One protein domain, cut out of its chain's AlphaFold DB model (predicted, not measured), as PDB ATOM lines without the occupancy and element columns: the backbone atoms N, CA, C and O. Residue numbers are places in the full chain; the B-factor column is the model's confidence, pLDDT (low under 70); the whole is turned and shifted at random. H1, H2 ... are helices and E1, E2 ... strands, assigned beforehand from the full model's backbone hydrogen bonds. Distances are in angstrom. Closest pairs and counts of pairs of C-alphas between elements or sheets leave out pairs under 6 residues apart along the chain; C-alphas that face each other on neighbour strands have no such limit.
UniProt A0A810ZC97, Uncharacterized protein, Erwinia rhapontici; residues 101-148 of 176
ATOM      1  N   LEU A 101     -46.351  21.241  15.852       82.94
ATOM      2  CA  LEU A 101     -44.945  20.934  15.601       82.94
ATOM      3  C   LEU A 101     -44.580  19.578  16.227       82.94
ATOM      4  O   LEU A 101     -44.725  19.433  17.443       82.94
ATOM      5  N   PRO A 102     -44.065  18.607  15.443       86.94
ATOM      6  CA  PRO A 102     -43.495  17.386  15.980       86.94
ATOM      7  C   PRO A 102     -42.441  17.684  17.041       86.94
ATOM      8  O   PRO A 102     -41.673  18.641  16.931       86.94
ATOM      9  N   GLU A 103     -42.353  16.807  18.034       89.56
ATOM     10  CA  GLU A 103     -41.410  16.936  19.145       89.56
ATOM     11  C   GLU A 103     -39.958  17.105  18.678       89.56
ATOM     12  O   GLU A 103     -39.231  17.940  19.217       89.56
ATOM     13  N   TRP A 104     -39.556  16.401  17.614       89.38
ATOM     14  CA  TRP A 104     -38.210  16.518  17.056       89.38
ATOM     15  C   TRP A 104     -37.880  17.941  16.575       89.38
ATOM     16  O   TRP A 104     -36.735  18.367  16.704       89.38
ATOM     17  N   ILE A 105     -38.866  18.710  16.092       90.00
ATOM     18  CA  ILE A 105     -38.664  20.111  15.691       90.00
ATOM     19  C   ILE A 105     -38.439  20.989  16.923       90.00
ATOM     20  O   ILE A 105     -37.566  21.857  16.912       90.00
ATOM     21  N   ASN A 106     -39.190  20.752  18.003       91.25
ATOM     22  CA  ASN A 106     -39.024  21.490  19.256       91.25
ATOM     23  C   ASN A 106     -37.648  21.225  19.884       91.25
ATOM     24  O   ASN A 106     -36.983  22.165  20.318       91.25
ATOM     25  N   LEU A 107     -37.200  19.966  19.894       93.38
ATOM     26  CA  LEU A 107     -35.869  19.585  20.376       93.38
ATOM     27  C   LEU A 107     -34.760  20.199  19.517       93.38
ATOM     28  O   LEU A 107     -33.786  20.728  20.052       93.38
ATOM     29  N   LEU A 108     -34.922  20.199  18.191       92.50
ATOM     30  CA  LEU A 108     -33.955  20.810  17.285       92.50
ATOM     31  C   LEU A 108     -33.877  22.334  17.465       92.50
ATOM     32  O   LEU A 108     -32.790  22.906  17.438       92.50
ATOM     33  N   ASN A 109     -35.007  22.999  17.710       93.56
ATOM     34  CA  ASN A 109     -35.033  24.430  18.003       93.56
ATOM     35  C   ASN A 109     -34.319  24.766  19.323       93.56
ATOM     36  O   ASN A 109     -33.513  25.695  19.364       93.56
ATOM     37  N   GLN A 110     -34.541  23.970  20.373       95.12
ATOM     38  CA  GLN A 110     -33.814  24.099  21.641       95.12
ATOM     39  C   GLN A 110     -32.311  23.854  21.458       95.12
ATOM     40  O   GLN A 110     -31.496  24.613  21.978       95.12
ATOM     41  N   ALA A 111     -31.930  22.859  20.651       95.06
ATOM     42  CA  ALA A 111     -30.535  22.630  20.288       95.06
ATOM     43  C   ALA A 111     -29.932  23.852  19.565       95.06
ATOM     44  O   ALA A 111     -28.828  24.281  19.890       95.06
ATOM     45  N   ASN A 112     -30.659  24.477  18.634       95.38
ATOM     46  CA  ASN A 112     -30.207  25.701  17.960       95.38
ATOM     47  C   ASN A 112     -30.037  26.882  18.929       95.38
ATOM     48  O   ASN A 112     -29.111  27.684  18.767       95.38
ATOM     49  N   LYS A 113     -30.883  26.966  19.962       96.62
ATOM     50  CA  LYS A 113     -30.742  27.968  21.020       96.62
ATOM     51  C   LYS A 113     -29.470  27.744  21.838       96.62
ATOM     52  O   LYS A 113     -28.665  28.662  21.965       96.62
ATOM     53  N   LEU A 114     -29.236  26.513  22.294       96.56
ATOM     54  CA  LEU A 114     -28.018  26.140  23.021       96.56
ATOM     55  C   LEU A 114     -26.749  26.346  22.184       96.56
ATOM     56  O   LEU A 114     -25.738  26.799  22.717       96.56
ATOM     57  N   LEU A 115     -26.804  26.085  20.870       94.69
ATOM     58  CA  LEU A 115     -25.705  26.394  19.950       94.69
ATOM     59  C   LEU A 115     -25.380  27.892  19.965       94.69
ATOM     60  O   LEU A 115     -24.214  28.269  20.055       94.69
ATOM     61  N   SER A 116     -26.413  28.734  19.884       93.69
ATOM     62  CA  SER A 116     -26.271  30.195  19.880       93.69
ATOM     63  C   SER A 116     -25.754  30.732  21.217       93.69
ATOM     64  O   SER A 116     -25.013  31.712  21.235       93.69
ATOM     65  N   ASP A 117     -26.091  30.059  22.319       95.38
ATOM     66  CA  ASP A 117     -25.641  30.396  23.672       95.38
ATOM     67  C   ASP A 117     -24.263  29.773  24.022       95.38
ATOM     68  O   ASP A 117     -23.690  30.074  25.069       95.38
ATOM     69  N   GLY A 118     -23.694  28.933  23.144       94.50
ATOM     70  CA  GLY A 118     -22.366  28.320  23.292       94.50
ATOM     71  C   GLY A 118     -22.319  27.016  24.104       94.50
ATOM     72  O   GLY A 118     -21.232  26.506  24.383       94.50
ATOM     73  N   ALA A 119     -23.468  26.444  24.465       96.06
ATOM     74  CA  ALA A 119     -23.588  25.203  25.234       96.06
ATOM     75  C   ALA A 119     -23.506  23.956  24.326       96.06
ATOM     76  O   ALA A 119     -24.488  23.246  24.115       96.06
ATOM     77  N   LEU A 120     -22.320  23.695  23.763       93.31
ATOM     78  CA  LEU A 120     -22.126  22.698  22.696       93.31
ATOM     79  C   LEU A 120     -22.493  21.254  23.092       93.31
ATOM     80  O   LEU A 120     -23.098  20.545  22.295       93.31
ATOM     81  N   ASN A 121     -22.180  20.821  24.319       94.56
ATOM     82  CA  ASN A 121     -22.462  19.444  24.753       94.56
ATOM     83  C   ASN A 121     -23.972  19.178  24.872       94.56
ATOM     84  O   ASN A 121     -24.486  18.228  24.289       94.56
ATOM     85  N   GLU A 122     -24.687  20.046  25.592       94.56
ATOM     86  CA  GLU A 122     -26.141  19.940  25.788       94.56
ATOM     87  C   GLU A 122     -26.883  20.062  24.454       94.56
ATOM     88  O   GLU A 122     -27.848  19.347  24.177       94.56
ATOM     89  N   GLN A 123     -26.380  20.937  23.582       95.19
ATOM     90  CA  GLN A 123     -26.863  21.052  22.224       95.19
ATOM     91  C   GLN A 123     -26.758  19.718  21.481       95.19
ATOM     92  O   GLN A 123     -27.708  19.338  20.789       95.19
ATOM     93  N   ASP A 124     -25.607  19.043  21.520       93.06
ATOM     94  CA  ASP A 124     -25.384  17.807  20.758       93.06
ATOM     95  C   ASP A 124     -26.245  16.656  21.279       93.06
ATOM     96  O   ASP A 124     -26.760  15.864  20.483       93.06
ATOM     97  N   GLU A 125     -26.501  16.618  22.586       94.81
ATOM     98  CA  GLU A 125     -27.453  15.688  23.191       94.81
ATOM     99  C   GLU A 125     -28.876  15.920  22.670       94.81
ATOM    100  O   GLU A 125     -29.500  14.980  22.169       94.81
ATOM    101  N   LEU A 126     -29.380  17.162  22.708       94.31
ATOM    102  CA  LEU A 126     -30.725  17.484  22.210       94.31
ATOM    103  C   LEU A 126     -30.868  17.233  20.709       94.31
ATOM    104  O   LEU A 126     -31.894  16.719  20.261       94.31
ATOM    105  N   ARG A 127     -29.835  17.547  19.922       91.69
ATOM    106  CA  ARG A 127     -29.830  17.271  18.481       91.69
ATOM    107  C   ARG A 127     -29.878  15.768  18.205       91.69
ATOM    108  O   ARG A 127     -30.658  15.325  17.365       91.69
ATOM    109  N   SER A 128     -29.091  14.978  18.931       90.62
ATOM    110  CA  SER A 128     -29.097  13.517  18.800       90.62
ATOM    111  C   SER A 128     -30.459  12.926  19.169       90.62
ATOM    112  O   SER A 128     -30.969  12.056  18.462       90.62
ATOM    113  N   GLN A 129     -31.082  13.441  20.235       92.12
ATOM    114  CA  GLN A 129     -32.439  13.060  20.627       92.12
ATOM    115  C   GLN A 129     -33.447  13.401  19.528       92.12
ATOM    116  O   GLN A 129     -34.184  12.516  19.100       92.12
ATOM    117  N   ALA A 130     -33.427  14.631  19.004       90.56
ATOM    118  CA  ALA A 130     -34.300  15.047  17.910       90.56
ATOM    119  C   ALA A 130     -34.201  14.089  16.715       90.56
ATOM    120  O   ALA A 130     -35.217  13.596  16.232       90.56
ATOM    121  N   PHE A 131     -32.984  13.759  16.278       86.81
ATOM    122  CA  PHE A 131     -32.768  12.880  15.127       86.81
ATOM    123  C   PHE A 131     -33.174  11.428  15.378       86.81
ATOM    124  O   PHE A 131     -33.607  10.758  14.445       86.81
ATOM    125  N   SER A 132     -33.107  10.952  16.624       88.12
ATOM    126  CA  SER A 132     -33.589   9.611  16.978       88.12
ATOM    127  C   SER A 132     -35.109   9.445  16.836       88.12
ATOM    128  O   SER A 132     -35.586   8.323  16.679       88.12
ATOM    129  N   LEU A 133     -35.865  10.550  16.856       87.06
ATOM    130  CA  LEU A 133     -37.326  10.554  16.729       87.06
ATOM    131  C   LEU A 133     -37.816  10.577  15.274       87.06
ATOM    132  O   LEU A 133     -39.019  10.454  15.038       87.06
ATOM    133  N   VAL A 134     -36.924  10.763  14.295       81.75
ATOM    134  CA  VAL A 134     -37.323  10.921  12.892       81.75
ATOM    135  C   VAL A 134     -37.168   9.615  12.118       81.75
ATOM    136  O   VAL A 134     -36.115   8.983  12.120       81.75
ATOM    137  N   ASN A 135     -38.219   9.229  11.394       77.06
ATOM    138  CA  ASN A 135     -38.184   8.077  10.497       77.06
ATOM    139  C   ASN A 135     -37.614   8.481   9.133       77.06
ATOM    140  O   ASN A 135     -38.086   9.445   8.531       77.06
ATOM    141  N   GLY A 136     -36.646   7.716   8.622       75.25
ATOM    142  CA  GLY A 136     -36.093   7.899   7.278       75.25
ATOM    143  C   GLY A 136     -37.171   7.862   6.188       75.25
ATOM    144  O   GLY A 136     -38.044   6.995   6.204       75.25
ATOM    145  N   SER A 137     -37.096   8.788   5.229       81.06
ATOM    146  CA  SER A 137     -37.924   8.760   4.021       81.06
ATOM    147  C   SER A 137     -37.079   8.290   2.842       81.06
ATOM    148  O   SER A 137     -36.163   8.989   2.405       81.06
ATOM    149  N   ALA A 138     -37.370   7.082   2.362       87.31
ATOM    150  CA  ALA A 138     -36.704   6.519   1.199       87.31
ATOM    151  C   ALA A 138     -37.152   7.222  -0.089       87.31
ATOM    152  O   ALA A 138     -38.282   7.702  -0.191       87.31
ATOM    153  N   GLY A 139     -36.280   7.234  -1.090       88.12
ATOM    154  CA  GLY A 139     -36.562   7.832  -2.386       88.12
ATOM    155  C   GLY A 139     -35.620   7.338  -3.473       88.12
ATOM    156  O   GLY A 139     -34.750   6.497  -3.242       88.12
ATOM    157  N   GLU A 140     -35.806   7.868  -4.677       92.31
ATOM    158  CA  GLU A 140     -34.975   7.569  -5.839       92.31
ATOM    159  C   GLU A 140     -34.579   8.856  -6.553       92.31
ATOM    160  O   GLU A 140     -35.361   9.803  -6.650       92.31
ATOM    161  N   SER A 141     -33.352   8.888  -7.066       90.44
ATOM    162  CA  SER A 141     -32.846   9.984  -7.888       90.44
ATOM    163  C   SER A 141     -32.192   9.442  -9.158       90.44
ATOM    164  O   SER A 141     -31.389   8.510  -9.062       90.44
ATOM    165  N   PRO A 142     -32.422  10.058 -10.334       90.12
ATOM    166  CA  PRO A 142     -31.745   9.683 -11.578       90.12
ATOM    167  C   PRO A 142     -30.211   9.718 -11.498       90.12
ATOM    168  O   PRO A 142     -29.543   9.044 -12.277       90.12
ATOM    169  N   HIS A 143     -29.647  10.510 -10.580       91.19
ATOM    170  CA  HIS A 143     -28.200  10.704 -10.457       91.19
ATOM    171  C   HIS A 143     -27.540   9.823  -9.389       91.19
ATOM    172  O   HIS A 143     -26.350   9.542  -9.493       91.19
ATOM    173  N   ILE A 144     -28.288   9.417  -8.357       87.38
ATOM    174  CA  ILE A 144     -27.744   8.790  -7.136       87.38
ATOM    175  C   ILE A 144     -28.288   7.362  -6.946       87.38
ATOM    176  O   ILE A 144     -27.724   6.579  -6.188       87.38
ATOM    177  N   GLY A 145     -29.360   6.999  -7.657       92.38
ATOM    178  CA  GLY A 145     -30.087   5.749  -7.453       92.38
ATOM    179  C   GLY A 145     -31.027   5.815  -6.248       92.38
ATOM    180  O   GLY A 145     -31.447   6.899  -5.831       92.38
ATOM    181  N   SER A 146     -31.390   4.648  -5.716       93.44
ATOM    182  CA  SER A 146     -32.284   4.521  -4.562       93.44
ATOM    183  C   SER A 146     -31.546   4.820  -3.251       93.44
ATOM    184  O   SER A 146     -30.422   4.364  -3.042       93.44
ATOM    185  N   PHE A 147     -32.187   5.558  -2.345       89.06
ATOM    186  CA  PHE A 147     -31.660   5.922  -1.026       89.06
ATOM    187  C   PHE A 147     -32.711   5.698   0.068       89.06
ATOM    188  O   PHE A 147     -33.912   5.765  -0.186       89.06
ATOM    189  N   SER A 148     -32.265   5.426   1.298       87.12
ATOM    190  CA  SER A 148     -33.149   5.156   2.444       87.12
ATOM    191  C   SER A 148     -33.537   6.406   3.240       87.12
ATOM    192  O   SER A 148     -34.529   6.376   3.967       87.12
TER     193      SER A 148
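What this domain is: This is residues 101 to 148 of the 176 residues of an uncharacterized protein of Erwinia rhapontici (UniProt A0A810ZC97). Two hairpins lie at opposite ends of an elongated model: a helical hairpin, H1 and H2 side by side, and a much smaller strand hairpin, E1 and E2, joined by the single stretch of residues 133 to 138. The strand hairpin does not fold back onto the helices, and the length of the model comes from the two hairpins being set far from each other. The printed part has 48 residues with two named helices and two named strands, in the order H1, H2, E1, E2; the sheet has the order E1 - E2 and is antiparallel. The class is mostly helix, with 28 residues in helices and 6 in strands. The whole is only just loose, close to extended, with a radius of gyration of the C-alphas of 14.3 A, and it spans 41 by 21 by 15 A, only just elongated.

Where its parts are: The printed part begins at Leu 101, and H1 follows as residues 103 to 117, 21.2 A from its first to its last C-alpha. C-alpha 103 is at (-41.410, 16.936, 19.145) and C-alpha 117 at (-25.641, 30.396, 23.672). H2 is residues 120 to 132, 18.3 A long, and ends with C-alpha 132 at (-33.589, 9.611, 16.978). E1 is residues 139 to 141, 7.0 A long. E2 is residues 145 to 147, 6.6 A long, and ends with C-alpha 147 at (-31.660, 5.922, -1.026).

How they stand to each other: H1 and H2 touch, with 24 pairs of C-alphas within 8 A. Their closest C-alphas are those of Trp 104 and Ala 130, 4.3 A apart. The two form a helical hairpin and run opposite ways at a shallow tilt of 16 degrees, with centres 8.2 A apart. In H1 and H2 every O i to N i+4 pair is within hydrogen-bond range. E1 and E2 form a hairpin of antiparallel neighbours, with 152 degrees between their directions. The C-alphas of Glu 140 and Ser 146 face each other at 4.3 A. N 139 and O 147 are within hydrogen-bond range at 2.9 A, and so are N 141 and O 145 at 3.0 A. H1 is apart from both E1 and E2, and H2 is apart from E2.

The domain as a whole: The two C-alphas farthest apart are those of Asp 117 and Pro 142, at 41.3 A. The C-alphas of Leu 101 and Ser 148, the first and last printed, are 23.7 A apart. The links H1 to H2 and E1 to E2 are tight, the link H2 to E1 with its 6 residues is short, and no link is long. The printed part has no cut. The mean pLDDT of the printed part is 90.7, and no printed residue is under 70.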